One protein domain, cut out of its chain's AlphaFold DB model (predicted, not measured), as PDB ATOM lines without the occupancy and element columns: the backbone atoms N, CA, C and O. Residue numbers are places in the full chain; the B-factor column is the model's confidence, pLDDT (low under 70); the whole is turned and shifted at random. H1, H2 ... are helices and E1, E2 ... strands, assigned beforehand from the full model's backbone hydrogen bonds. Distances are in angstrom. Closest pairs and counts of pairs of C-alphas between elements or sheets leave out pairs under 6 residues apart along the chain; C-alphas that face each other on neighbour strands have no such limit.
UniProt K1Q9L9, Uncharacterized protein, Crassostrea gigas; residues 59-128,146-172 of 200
ATOM      1  N   HIS A  59      -6.948 -37.019  35.524       92.12
ATOM      2  CA  HIS A  59      -6.603 -37.585  36.823       92.12
ATOM      3  C   HIS A  59      -5.311 -36.968  37.381       92.12
ATOM      4  O   HIS A  59      -4.480 -36.421  36.660       92.12
ATOM      5  N   SER A  60      -5.143 -37.034  38.699       89.94
ATOM      6  CA  SER A  60      -3.862 -36.729  39.356       89.94
ATOM      7  C   SER A  60      -2.924 -37.934  39.250       89.94
ATOM      8  O   SER A  60      -3.416 -39.056  39.144       89.94
ATOM      9  N   PRO A  61      -1.595 -37.780  39.328       88.56
ATOM     10  CA  PRO A  61      -0.709 -38.937  39.382       88.56
ATOM     11  C   PRO A  61      -0.860 -39.631  40.742       88.56
ATOM     12  O   PRO A  61      -0.771 -38.986  41.787       88.56
ATOM     13  N   ARG A  62      -1.092 -40.947  40.745       88.81
ATOM     14  CA  ARG A  62      -1.051 -41.758  41.976       88.81
ATOM     15  C   ARG A  62       0.368 -42.231  42.264       88.81
ATOM     16  O   ARG A  62       0.803 -42.221  43.413       88.81
ATOM     17  N   ASP A  63       1.061 -42.649  41.215       87.38
ATOM     18  CA  ASP A  63       2.472 -43.016  41.203       87.38
ATOM     19  C   ASP A  63       3.070 -42.703  39.817       87.38
ATOM     20  O   ASP A  63       2.438 -42.042  38.993       87.38
ATOM     21  N   ALA A  64       4.295 -43.163  39.551       80.25
ATOM     22  CA  ALA A  64       4.995 -42.903  38.293       80.25
ATOM     23  C   ALA A  64       4.352 -43.556  37.048       80.25
ATOM     24  O   ALA A  64       4.766 -43.266  35.927       80.25
ATOM     25  N   HIS A  65       3.382 -44.458  37.219       80.62
ATOM     26  CA  HIS A  65       2.795 -45.264  36.144       80.62
ATOM     27  C   HIS A  65       1.260 -45.303  36.170       80.62
ATOM     28  O   HIS A  65       0.635 -45.683  35.177       80.62
ATOM     29  N   SER A  66       0.627 -44.922  37.279       84.69
ATOM     30  CA  SER A  66      -0.813 -45.031  37.480       84.69
ATOM     31  C   SER A  66      -1.470 -43.694  37.809       84.69
ATOM     32  O   SER A  66      -0.940 -42.845  38.531       84.69
ATOM     33  N   CYS A  67      -2.664 -43.521  37.250       88.19
ATOM     34  CA  CYS A  67      -3.530 -42.391  37.531       88.19
ATOM     35  C   CYS A  67      -4.244 -42.598  38.874       88.19
ATOM     36  O   CYS A  67      -4.571 -43.722  39.265       88.19
ATOM     37  N   GLY A  68      -4.452 -41.499  39.583       89.94
ATOM     38  CA  GLY A  68      -5.146 -41.400  40.858       89.94
ATOM     39  C   GLY A  68      -6.538 -40.819  40.690       89.94
ATOM     40  O   GLY A  68      -7.246 -41.161  39.751       89.94
ATOM     41  N   ASP A  69      -6.932 -39.955  41.619       93.75
ATOM     42  CA  ASP A  69      -8.274 -39.380  41.638       93.75
ATOM     43  C   ASP A  69      -8.497 -38.371  40.506       93.75
ATOM     44  O   ASP A  69      -7.564 -37.719  40.024       93.75
ATOM     45  N   ILE A  70      -9.764 -38.213  40.115       91.88
ATOM     46  CA  ILE A  70     -10.189 -37.225  39.122       91.88
ATOM     47  C   ILE A  70      -9.866 -35.814  39.631       91.88
ATOM     48  O   ILE A  70     -10.278 -35.409  40.716       91.88
ATOM     49  N   SER A  71      -9.173 -35.046  38.800       90.12
ATOM     50  CA  SER A  71      -8.886 -33.628  38.962       90.12
ATOM     51  C   SER A  71     -10.056 -32.792  38.434       90.12
ATOM     52  O   SER A  71     -10.287 -32.757  37.220       90.12
ATOM     53  N   PRO A  72     -10.776 -32.034  39.289       91.44
ATOM     54  CA  PRO A  72     -11.838 -31.141  38.828       91.44
ATOM     55  C   PRO A  72     -11.337 -30.119  37.803       91.44
ATOM     56  O   PRO A  72     -12.047 -29.792  36.857       91.44
ATOM     57  N   ARG A  73     -10.093 -29.651  37.966       88.44
ATOM     58  CA  ARG A  73      -9.452 -28.725  37.030       88.44
ATOM     59  C   ARG A  73      -9.192 -29.388  35.679       88.44
ATOM     60  O   ARG A  73      -9.472 -28.776  34.658       88.44
ATOM     61  N   GLY A  74      -8.702 -30.627  35.672       87.94
ATOM     62  CA  GLY A  74      -8.479 -31.379  34.439       87.94
ATOM     63  C   GLY A  74      -9.774 -31.599  33.660       87.94
ATOM     64  O   GLY A  74      -9.833 -31.305  32.468       87.94
ATOM     65  N   VAL A  75     -10.843 -32.012  34.352       91.12
ATOM     66  CA  VAL A  75     -12.183 -32.153  33.752       91.12
ATOM     67  C   VAL A  75     -12.685 -30.821  33.194       91.12
ATOM     68  O   VAL A  75     -13.192 -30.778  32.076       91.12
ATOM     69  N   GLN A  76     -12.532 -29.724  33.942       92.38
ATOM     70  CA  GLN A  76     -12.918 -28.390  33.474       92.38
ATOM     71  C   GLN A  76     -12.160 -27.987  32.209       92.38
ATOM     72  O   GLN A  76     -12.792 -27.520  31.263       92.38
ATOM     73  N   THR A  77     -10.844 -28.204  32.155       90.50
ATOM     74  CA  THR A  77     -10.045 -27.921  30.956       90.50
ATOM     75  C   THR A  77     -10.520 -28.755  29.769       90.50
ATOM     76  O   THR A  77     -10.739 -28.208  28.690       90.50
ATOM     77  N   ALA A  78     -10.745 -30.056  29.963       90.81
ATOM     78  CA  ALA A  78     -11.237 -30.935  28.909       90.81
ATOM     79  C   ALA A  78     -12.593 -30.443  28.363       90.81
ATOM     80  O   ALA A  78     -12.772 -30.251  27.160       90.81
ATOM     81  N   MET A  79     -13.541 -30.139  29.248       94.06
ATOM     82  CA  MET A  79     -14.853 -29.626  28.848       94.06
ATOM     83  C   MET A  79     -14.774 -28.246  28.186       94.06
ATOM     84  O   MET A  79     -15.544 -27.970  27.264       94.06
ATOM     85  N   ALA A  80     -13.837 -27.393  28.608       93.81
ATOM     86  CA  ALA A  80     -13.604 -26.095  27.984       93.81
ATOM     87  C   ALA A  80     -13.142 -26.245  26.529       93.81
ATOM     88  O   ALA A  80     -13.647 -25.527  25.670       93.81
ATOM     89  N   VAL A  81     -12.267 -27.211  26.224       92.62
ATOM     90  CA  VAL A  81     -11.860 -27.522  24.837       92.62
ATOM     91  C   VAL A  81     -13.077 -27.852  23.985       92.62
ATOM     92  O   VAL A  81     -13.274 -27.245  22.932       92.62
ATOM     93  N   LYS A  82     -13.928 -28.770  24.461       94.00
ATOM     94  CA  LYS A  82     -15.155 -29.139  23.750       94.00
ATOM     95  C   LYS A  82     -16.025 -27.915  23.476       94.00
ATOM     96  O   LYS A  82     -16.462 -27.711  22.348       94.00
ATOM     97  N   TRP A  83     -16.266 -27.113  24.508       94.69
ATOM     98  CA  TRP A  83     -17.115 -25.933  24.412       94.69
ATOM     99  C   TRP A  83     -16.557 -24.889  23.436       94.69
ATOM    100  O   TRP A  83     -17.303 -24.368  22.608       94.69
ATOM    101  N   ILE A  84     -15.246 -24.633  23.472       94.44
ATOM    102  CA  ILE A  84     -14.572 -23.720  22.540       94.44
ATOM    103  C   ILE A  84     -14.727 -24.222  21.105       94.44
ATOM    104  O   ILE A  84     -15.103 -23.448  20.230       94.44
ATOM    105  N   VAL A  85     -14.490 -25.510  20.847       93.75
ATOM    106  CA  VAL A  85     -14.637 -26.065  19.494       93.75
ATOM    107  C   VAL A  85     -16.088 -26.028  19.025       93.75
ATOM    108  O   VAL A  85     -16.341 -25.721  17.861       93.75
ATOM    109  N   ASP A  86     -17.045 -26.283  19.913       94.12
ATOM    110  CA  ASP A  86     -18.466 -26.159  19.591       94.12
ATOM    111  C   ASP A  86     -18.804 -24.712  19.180       94.12
ATOM    112  O   ASP A  86     -19.491 -24.516  18.176       94.12
ATOM    113  N   ILE A  87     -18.262 -23.698  19.866       95.50
ATOM    114  CA  ILE A  87     -18.408 -22.281  19.482       95.50
ATOM    115  C   ILE A  87     -17.742 -21.986  18.137       95.50
ATOM    116  O   ILE A  87     -18.368 -21.377  17.270       95.50
ATOM    117  N   LEU A  88     -16.498 -22.428  17.937       94.19
ATOM    118  CA  LEU A  88     -15.762 -22.191  16.691       94.19
ATOM    119  C   LEU A  88     -16.445 -22.854  15.488       94.19
ATOM    120  O   LEU A  88     -16.404 -22.314  14.384       94.19
ATOM    121  N   ASN A  89     -17.140 -23.968  15.709       95.00
ATOM    122  CA  ASN A  89     -17.977 -24.638  14.715       95.00
ATOM    123  C   ASN A  89     -19.391 -24.030  14.579       95.00
ATOM    124  O   ASN A  89     -20.258 -24.634  13.946       95.00
ATOM    125  N   GLY A  90     -19.652 -22.854  15.160       92.88
ATOM    126  CA  GLY A  90     -20.914 -22.123  15.007       92.88
ATOM    127  C   GLY A  90     -22.040 -22.571  15.946       92.88
ATOM    128  O   GLY A  90     -23.206 -22.282  15.686       92.88
ATOM    129  N   ALA A  91     -21.723 -23.289  17.028       89.75
ATOM    130  CA  ALA A  91     -22.656 -23.710  18.081       89.75
ATOM    131  C   ALA A  91     -23.940 -24.395  17.561       89.75
ATOM    132  O   ALA A  91     -25.038 -24.170  18.069       89.75
ATOM    133  N   GLY A  92     -23.801 -25.237  16.531       83.00
ATOM    134  CA  GLY A  92     -24.910 -25.961  15.892       83.00
ATOM    135  C   GLY A  92     -25.412 -25.337  14.586       83.00
ATOM    136  O   GLY A  92     -26.142 -25.995  13.848       83.00
ATOM    137  N   ASP A  93     -24.978 -24.121  14.258       89.50
ATOM    138  CA  ASP A  93     -25.202 -23.478  12.965       89.50
ATOM    139  C   ASP A  93     -23.860 -23.254  12.261       89.50
ATOM    140  O   ASP A  93     -23.196 -22.234  12.432       89.50
ATOM    141  N   PHE A  94     -23.456 -24.226  11.443       87.25
ATOM    142  CA  PHE A  94     -22.155 -24.207  10.771       87.25
ATOM    143  C   PHE A  94     -22.000 -23.055   9.761       87.25
ATOM    144  O   PHE A  94     -20.880 -22.708   9.393       87.25
ATOM    145  N   SER A  95     -23.095 -22.399   9.351       88.31
ATOM    146  CA  SER A  95     -23.008 -21.165   8.555       88.31
ATOM    147  C   SER A  95     -22.383 -19.999   9.333       88.31
ATOM    148  O   SER A  95     -21.875 -19.058   8.729       88.31
ATOM    149  N   LYS A  96     -22.380 -20.092  10.669       90.56
ATOM    150  CA  LYS A  96     -21.763 -19.149  11.609       90.56
ATOM    151  C   LYS A  96     -20.435 -19.657  12.168       90.56
ATOM    152  O   LYS A  96     -19.956 -19.117  13.164       90.56
ATOM    153  N   ALA A  97     -19.862 -20.711  11.585       92.75
ATOM    154  CA  ALA A  97     -18.544 -21.179  11.987       92.75
ATOM    155  C   ALA A  97     -17.520 -20.044  11.851       92.75
ATOM    156  O   ALA A  97     -17.540 -19.286  10.880       92.75
ATOM    157  N   PHE A  98     -16.617 -19.946  12.825       92.62
ATOM    158  CA  PHE A  98     -15.557 -18.940  12.832       92.62
ATOM    159  C   PHE A  98     -14.653 -19.073  11.600       92.62
ATOM    160  O   PHE A  98     -14.226 -18.071  11.032       92.62
ATOM    161  N   VAL A  99     -14.412 -20.313  11.163       88.81
ATOM    162  CA  VAL A  99     -13.753 -20.621   9.892       88.81
ATOM    163  C   VAL A  99     -14.796 -21.199   8.929       88.81
ATOM    164  O   VAL A  99     -15.166 -22.369   9.058       88.81
ATOM    165  N   PRO A 100     -15.300 -20.409   7.965       88.56
ATOM    166  CA  PRO A 100     -16.329 -20.876   7.045       88.56
ATOM    167  C   PRO A 100     -15.868 -22.097   6.241       88.56
ATOM    168  O   PRO A 100     -14.798 -22.091   5.639       88.56
ATOM    169  N   GLY A 101     -16.697 -23.144   6.211       84.75
ATOM    170  CA  GLY A 101     -16.440 -24.346   5.413       84.75
ATOM    171  C   GLY A 101     -15.431 -25.335   6.007       84.75
ATOM    172  O   GLY A 101     -15.231 -26.388   5.403       84.75
ATOM    173  N   ILE A 102     -14.839 -25.044   7.174       87.50
ATOM    174  CA  ILE A 102     -13.900 -25.941   7.866       87.50
ATOM    175  C   ILE A 102     -14.465 -26.346   9.223       87.50
ATOM    176  O   ILE A 102     -14.700 -25.509  10.092       87.50
ATOM    177  N   ARG A 103     -14.676 -27.650   9.417       88.88
ATOM    178  CA  ARG A 103     -15.085 -28.202  10.710       88.88
ATOM    179  C   ARG A 103     -13.863 -28.598  11.521       88.88
ATOM    180  O   ARG A 103     -13.127 -29.504  11.121       88.88
ATOM    181  N   LEU A 104     -13.695 -27.960  12.673       91.38
ATOM    182  CA  LEU A 104     -12.651 -28.291  13.633       91.38
ATOM    183  C   LEU A 104     -13.053 -29.529  14.436       91.38
ATOM    184  O   LEU A 104     -14.163 -29.615  14.968       91.38
ATOM    185  N   GLY A 105     -12.134 -30.478  14.513       90.25
ATOM    186  CA  GLY A 105     -12.196 -31.652  15.367       90.25
ATOM    187  C   GLY A 105     -11.100 -31.601  16.418       90.25
ATOM    188  O   GLY A 105     -10.198 -30.763  16.361       90.25
ATOM    189  N   PHE A 106     -11.185 -32.499  17.386       89.31
ATOM    190  CA  PHE A 106     -10.166 -32.614  18.414       89.31
ATOM    191  C   PHE A 106     -10.160 -34.000  19.050       89.31
ATOM    192  O   PHE A 106     -11.164 -34.710  18.981       89.31
ATOM    193  N   ASP A 107      -9.058 -34.317  19.725       88.75
ATOM    194  CA  ASP A 107      -8.856 -35.537  20.508       88.75
ATOM    195  C   ASP A 107      -8.328 -35.166  21.898       88.75
ATOM    196  O   ASP A 107      -7.309 -34.480  21.998       88.75
ATOM    197  N   VAL A 108      -9.023 -35.555  22.970       89.44
ATOM    198  CA  VAL A 108      -8.602 -35.261  24.349       89.44
ATOM    199  C   VAL A 108      -8.066 -36.513  25.022       89.44
ATOM    200  O   VAL A 108      -8.725 -37.548  25.049       89.44
ATOM    201  N   TYR A 109      -6.898 -36.375  25.631       89.25
ATOM    202  CA  TYR A 109      -6.102 -37.449  26.200       89.25
ATOM    203  C   TYR A 109      -5.737 -37.150  27.653       89.25
ATOM    204  O   TYR A 109      -5.413 -36.008  27.992       89.25
ATOM    205  N   ASP A 110      -5.795 -38.174  28.507       90.06
ATOM    206  CA  ASP A 110      -5.533 -38.033  29.940       90.06
ATOM    207  C   ASP A 110      -4.114 -38.432  30.346       90.06
ATOM    208  O   ASP A 110      -3.870 -39.578  30.734       90.06
ATOM    209  N   ASP A 111      -3.173 -37.493  30.331       89.06
ATOM    210  CA  ASP A 111      -1.784 -37.785  30.696       89.06
ATOM    211  C   ASP A 111      -1.565 -38.025  32.198       89.06
ATOM    212  O   ASP A 111      -0.497 -38.494  32.599       89.06
ATOM    213  N   CYS A 112      -2.558 -37.732  33.039       89.88
ATOM    214  CA  CYS A 112      -2.490 -37.831  34.497       89.88
ATOM    215  C   CYS A 112      -1.312 -37.078  35.154       89.88
ATOM    216  O   CYS A 112      -0.952 -37.375  36.293       89.88
ATOM    217  N   GLY A 113      -0.657 -36.151  34.449       86.88
ATOM    218  CA  GLY A 113       0.604 -35.534  34.876       86.88
ATOM    219  C   GLY A 113       1.841 -36.430  34.760       86.88
ATOM    220  O   GLY A 113       2.885 -36.070  35.306       86.88
ATOM    221  N   ILE A 114       1.745 -37.572  34.072       88.38
ATOM    222  CA  ILE A 114       2.790 -38.597  33.956       88.38
ATOM    223  C   ILE A 114       3.442 -38.541  32.570       88.38
ATOM    224  O   ILE A 114       2.790 -38.738  31.545       88.38
ATOM    225  N   SER A 115       4.766 -38.374  32.540       86.75
ATOM    226  CA  SER A 115       5.549 -38.233  31.306       86.75
ATOM    227  C   SER A 115       5.389 -39.370  30.307       86.75
ATOM    228  O   SER A 115       5.212 -39.100  29.124       86.75
ATOM    229  N   SER A 116       5.390 -40.626  30.760       83.25
ATOM    230  CA  SER A 116       5.220 -41.769  29.854       83.25
ATOM    231  C   SER A 116       3.838 -41.789  29.194       83.25
ATOM    232  O   SER A 116       3.715 -42.126  28.024       83.25
ATOM    233  N   ARG A 117       2.789 -41.371  29.912       84.44
ATOM    234  CA  ARG A 117       1.439 -41.311  29.340       84.44
ATOM    235  C   ARG A 117       1.307 -40.180  28.326       84.44
ATOM    236  O   ARG A 117       0.713 -40.379  27.274       84.44
ATOM    237  N   ALA A 118       1.917 -39.030  28.608       83.81
ATOM    238  CA  ALA A 118       1.962 -37.916  27.669       83.81
ATOM    239  C   ALA A 118       2.702 -38.289  26.369       83.81
ATOM    240  O   ALA A 118       2.257 -37.933  25.278       83.81
ATOM    241  N   THR A 119       3.802 -39.047  26.459       82.19
ATOM    242  CA  THR A 119       4.505 -39.555  25.268       82.19
ATOM    243  C   THR A 119       3.679 -40.571  24.496       82.19
ATOM    244  O   THR A 119       3.681 -40.529  23.266       82.19
ATOM    245  N   ASP A 120       2.958 -41.454  25.190       79.00
ATOM    246  CA  ASP A 120       2.097 -42.454  24.555       79.00
ATOM    247  C   ASP A 120       0.961 -41.775  23.780       79.00
ATOM    248  O   ASP A 120       0.742 -42.091  22.611       79.00
ATOM    249  N   GLY A 121       0.313 -40.777  24.391       76.62
ATOM    250  CA  GLY A 121      -0.736 -39.980  23.757       76.62
ATOM    251  C   GLY A 121      -0.270 -39.274  22.493       76.62
ATOM    252  O   GLY A 121      -0.942 -39.317  21.470       76.62
ATOM    253  N   VAL A 122       0.915 -38.666  22.520       76.50
ATOM    254  CA  VAL A 122       1.483 -38.011  21.334       76.50
ATOM    255  C   VAL A 122       1.928 -39.001  20.261       76.50
ATOM    256  O   VAL A 122       1.805 -38.718  19.070       76.50
ATOM    257  N   SER A 123       2.428 -40.168  20.659       75.00
ATOM    258  CA  SER A 123       2.874 -41.207  19.724       75.00
ATOM    259  C   SER A 123       1.727 -41.801  18.903       75.00
ATOM    260  O   SER A 123       1.974 -42.391  17.854       75.00
ATOM    261  N   GLU A 124       0.482 -41.656  19.359       69.44
ATOM    262  CA  GLU A 124      -0.712 -42.013  18.585       69.44
ATOM    263  C   GLU A 124      -1.026 -40.992  17.479       69.44
ATOM    264  O   GLU A 124      -1.594 -41.345  16.448       69.44
ATOM    265  N   LEU A 125      -0.609 -39.737  17.663       68.56
ATOM    266  CA  LEU A 125      -0.910 -38.615  16.765       68.56
ATOM    267  C   LEU A 125       0.068 -38.483  15.615       68.56
ATOM    268  O   LEU A 125      -0.282 -37.998  14.541       68.56
ATOM    269  N   VAL A 126       1.313 -38.877  15.855       63.12
ATOM    270  CA  VAL A 126       2.325 -38.923  14.813       63.12
ATOM    271  C   VAL A 126       2.172 -40.271  14.123       63.12
ATOM    272  O   VAL A 126       2.506 -41.290  14.731       63.12
ATOM    273  N   PRO A 127       1.711 -40.336  12.860       53.44
ATOM    274  CA  PRO A 127       1.909 -41.541  12.082       53.44
ATOM    275  C   PRO A 127       3.419 -41.778  12.025       53.44
ATOM    276  O   PRO A 127       4.153 -41.085  11.328       53.44
ATOM    277  N   LEU A 128       3.903 -42.761  12.789       46.06
ATOM    278  CA  LEU A 128       5.303 -43.205  12.781       46.06
ATOM    279  C   LEU A 128       5.706 -43.831  11.428       46.06
ATOM    280  O   LEU A 128       6.794 -44.384  11.287       46.06
ATOM    281  N   SER A 146      -8.467 -36.612   7.830       62.88
ATOM    282  CA  SER A 146      -8.388 -35.463   8.728       62.88
ATOM    283  C   SER A 146      -6.946 -34.976   8.846       62.88
ATOM    284  O   SER A 146      -6.050 -35.778   9.107       62.88
ATOM    285  N   GLU A 147      -6.730 -33.674   8.696       73.50
ATOM    286  CA  GLU A 147      -5.412 -33.056   8.832       73.50
ATOM    287  C   GLU A 147      -5.104 -32.776  10.307       73.50
ATOM    288  O   GLU A 147      -5.900 -32.144  11.003       73.50
ATOM    289  N   PHE A 148      -3.956 -33.256  10.791       76.31
ATOM    290  CA  PHE A 148      -3.488 -32.973  12.146       76.31
ATOM    291  C   PHE A 148      -2.815 -31.599  12.197       76.31
ATOM    292  O   PHE A 148      -1.793 -31.363  11.557       76.31
ATOM    293  N   LEU A 149      -3.397 -30.698  12.980       80.12
ATOM    294  CA  LEU A 149      -2.992 -29.309  13.112       80.12
ATOM    295  C   LEU A 149      -1.950 -29.139  14.221       80.12
ATOM    296  O   LEU A 149      -0.918 -28.517  14.012       80.12
ATOM    297  N   GLY A 150      -2.167 -29.688  15.412       78.56
ATOM    298  CA  GLY A 150      -1.233 -29.439  16.506       78.56
ATOM    299  C   GLY A 150      -1.618 -30.065  17.829       78.56
ATOM    300  O   GLY A 150      -2.622 -30.768  17.946       78.56
ATOM    301  N   LEU A 151      -0.787 -29.783  18.831       82.94
ATOM    302  CA  LEU A 151      -0.901 -30.322  20.178       82.94
ATOM    303  C   LEU A 151      -1.012 -29.182  21.190       82.94
ATOM    304  O   LEU A 151      -0.153 -28.302  21.266       82.94
ATOM    305  N   MET A 152      -2.042 -29.245  22.021       84.69
ATOM    306  CA  MET A 152      -2.191 -28.425  23.214       84.69
ATOM    307  C   MET A 152      -1.917 -29.291  24.444       84.69
ATOM    308  O   MET A 152      -2.373 -30.426  24.517       84.69
ATOM    309  N   SER A 153      -1.195 -28.766  25.428       84.69
ATOM    310  CA  SER A 153      -1.000 -29.456  26.705       84.69
ATOM    311  C   SER A 153      -1.299 -28.514  27.860       84.69
ATOM    312  O   SER A 153      -0.849 -27.368  27.875       84.69
ATOM    313  N   SER A 154      -2.064 -29.004  28.833       79.19
ATOM    314  CA  SER A 154      -2.429 -28.280  30.056       79.19
ATOM    315  C   SER A 154      -1.919 -28.978  31.325       79.19
ATOM    316  O   SER A 154      -2.383 -28.689  32.427       79.19
ATOM    317  N   SER A 155      -0.978 -29.909  31.176       79.62
ATOM    318  CA  SER A 155      -0.480 -30.744  32.266       79.62
ATOM    319  C   SER A 155       0.808 -30.207  32.901       79.62
ATOM    320  O   SER A 155       1.129 -29.021  32.805       79.62
ATOM    321  N   THR A 156       1.545 -31.069  33.598       81.12
ATOM    322  CA  THR A 156       2.839 -30.746  34.203       81.12
ATOM    323  C   THR A 156       3.886 -30.423  33.129       81.12
ATOM    324  O   THR A 156       3.797 -30.846  31.971       81.12
ATOM    325  N   MET A 157       4.915 -29.660  33.511       76.56
ATOM    326  CA  MET A 157       6.033 -29.342  32.613       76.56
ATOM    327  C   MET A 157       6.791 -30.604  32.180       76.56
ATOM    328  O   MET A 157       7.220 -30.701  31.033       76.56
ATOM    329  N   GLU A 158       6.915 -31.588  33.073       79.62
ATOM    330  CA  GLU A 158       7.541 -32.880  32.780       79.62
ATOM    331  C   GLU A 158       6.740 -33.654  31.734       79.62
ATOM    332  O   GLU A 158       7.291 -34.009  30.692       79.62
ATOM    333  N   ALA A 159       5.429 -33.812  31.950       78.25
ATOM    334  CA  ALA A 159       4.550 -34.486  31.002       78.25
ATOM    335  C   ALA A 159       4.596 -33.818  29.630       78.25
ATOM    336  O   ALA A 159       4.756 -34.472  28.596       78.25
ATOM    337  N   THR A 160       4.564 -32.489  29.622       79.06
ATOM    338  CA  THR A 160       4.560 -31.767  28.360       79.06
ATOM    339  C   THR A 160       5.901 -31.806  27.637       79.06
ATOM    340  O   THR A 160       5.932 -31.980  26.423       79.06
ATOM    341  N   SER A 161       7.023 -31.660  28.343       78.50
ATOM    342  CA  SER A 161       8.346 -31.746  27.711       78.50
ATOM    343  C   SER A 161       8.593 -33.128  27.104       78.50
ATOM    344  O   SER A 161       9.133 -33.225  26.000       78.50
ATOM    345  N   ALA A 162       8.114 -34.186  27.764       80.50
ATOM    346  CA  ALA A 162       8.158 -35.541  27.236       80.50
ATOM    347  C   ALA A 162       7.308 -35.670  25.957       80.50
ATOM    348  O   ALA A 162       7.827 -36.088  24.924       80.50
ATOM    349  N   ALA A 163       6.055 -35.207  25.976       76.50
ATOM    350  CA  ALA A 163       5.193 -35.135  24.793       76.50
ATOM    351  C   ALA A 163       5.852 -34.389  23.611       76.50
ATOM    352  O   ALA A 163       5.868 -34.883  22.484       76.50
ATOM    353  N   LEU A 164       6.467 -33.229  23.855       77.00
ATOM    354  CA  LEU A 164       7.138 -32.435  22.816       77.00
ATOM    355  C   LEU A 164       8.379 -33.118  22.226       77.00
ATOM    356  O   LEU A 164       8.684 -32.925  21.045       77.00
ATOM    357  N   SER A 165       9.080 -33.928  23.021       77.88
ATOM    358  CA  SER A 165      10.253 -34.669  22.548       77.88
ATOM    359  C   SER A 165       9.909 -35.682  21.451       77.88
ATOM    360  O   SER A 165      10.731 -35.920  20.571       77.88
ATOM    361  N   VAL A 166       8.677 -36.206  21.444       74.06
ATOM    362  CA  VAL A 166       8.177 -37.131  20.413       74.06
ATOM    363  C   VAL A 166       7.845 -36.396  19.107       74.06
ATOM    364  O   VAL A 166       8.015 -36.948  18.024       74.06
ATOM    365  N   LEU A 167       7.408 -35.133  19.185       71.75
ATOM    366  CA  LEU A 167       7.002 -34.345  18.013       71.75
ATOM    367  C   LEU A 167       8.164 -33.762  17.201       71.75
ATOM    368  O   LEU A 167       7.949 -33.300  16.078       71.75
ATOM    369  N   SER A 168       9.379 -33.745  17.743       62.81
ATOM    370  CA  SER A 168      10.537 -33.109  17.106       62.81
ATOM    371  C   SER A 168      11.299 -34.143  16.267       62.81
ATOM    372  O   SER A 168      11.944 -35.012  16.853       62.81
ATOM    373  N   PRO A 169      11.229 -34.093  14.916       50.34
ATOM    374  CA  PRO A 169      11.278 -32.876  14.092       50.34
ATOM    375  C   PRO A 169      10.039 -32.600  13.206       50.34
ATOM    376  O   PRO A 169      10.116 -31.779  12.294       50.34
ATOM    377  N   SER A 170       8.915 -33.280  13.429       48.19
ATOM    378  CA  SER A 170       7.780 -33.313  12.494       48.19
ATOM    379  C   SER A 170       6.787 -32.152  12.635       48.19
ATOM    380  O   SER A 170       6.098 -31.841  11.666       48.19
ATOM    381  N   ILE A 171       6.678 -31.507  13.806       50.34
ATOM    382  CA  ILE A 171       5.609 -30.522  14.083       50.34
ATOM    383  C   ILE A 171       6.174 -29.268  14.762       50.34
ATOM    384  O   ILE A 171       5.918 -28.977  15.925       50.34
ATOM    385  N   THR A 172       6.953 -28.484  14.021       39.44
ATOM    386  CA  THR A 172       7.595 -27.248  14.514       39.44
ATOM    387  C   THR A 172       6.637 -26.045  14.625       39.44
ATOM    388  O   THR A 172       7.094 -24.918  14.797       39.44
TER     389      THR A 172
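What this domain is: This is residues 59 to 128 and 146 to 172 of the 200 residues of an uncharacterized protein of Crassostrea gigas (UniProt K1Q9L9). Two extended strands, E3 and E4, lie in the middle of a flat, loosely built body, near each other but pairing with no named strand; the long helix H1 is on the outer side of E3, and the helices H2 and H3, side by side, are on the other side of the two strands. The small hairpin of E1 and E2 sits at the end of the body where H1 begins, and the link of residues 89 to 103 makes the opposite end. The printed part has 97 residues, with three named helices and four named strands in the order E1, E2, H1, E3, H2, E4, H3; the one sheet is E1 - E2, antiparallel, and the class is mixed, helices and strands. The whole is only just loose, close to compact, with a radius of gyration of the C-alphas of 15.2 A, and spans 47 by 34 by 17 A.

Where its parts are: E1 is residues 59 to 61, 6.6 A long, and begins with C-alpha 59 at (-6.603, -37.585, 36.823). E2 is residues 67 to 70, 8.6 A. H1, residues 72 to 88, is 24.2 A long and ends with C-alpha 88 at (-15.762, -22.191, 16.691). E3, residues 104 to 110, is 20.3 A. H2 is residues 115 to 125, 15.9 A. E4, residues 147 to 153, is 18.8 A. H3, residues 157 to 167, is 15.5 A and ends with C-alpha 167 at (7.002, -34.345, 18.013).

How they stand to each other: H2 and H3 touch at a shallow tilt of 32 degrees, only just short of steep, and run the same way; their closest C-alphas are those of Ser 115 and Ala 159, 3.9 A apart. The closest C-alphas of E3 and H2 are those of Tyr 109 and Gly 121, 6.4 A. Those of H1 and E3 are Val 85 and Leu 104, 6.6 A. E3 and E4 are near each other, with 13 pairs of C-alphas within 10 A. H1 is apart from H2, E4 and H3. E1 and E2 form a hairpin, antiparallel at 138 degrees; N 60 and O 69 are 2.8 A apart and N 68 and O 60 are 2.7 A apart, within hydrogen-bond range. In H1 every O i to N i+4 pair is within hydrogen-bond range; in H2 it is 6 of 7 and in H3 5 of 7.

The domain as a whole: The two C-alphas farthest apart are those of Asp 63 and Ser 95, 46.8 A. Residues 129 to 145 are not printed, and C-alphas 128 and 146 are 16.2 A apart across the cut. The link from H1 to E3, 15 residues, is long. The mean pLDDT of the printed part is 82.8; residues 124 to 128, 146 and 168 to 172 are under 70.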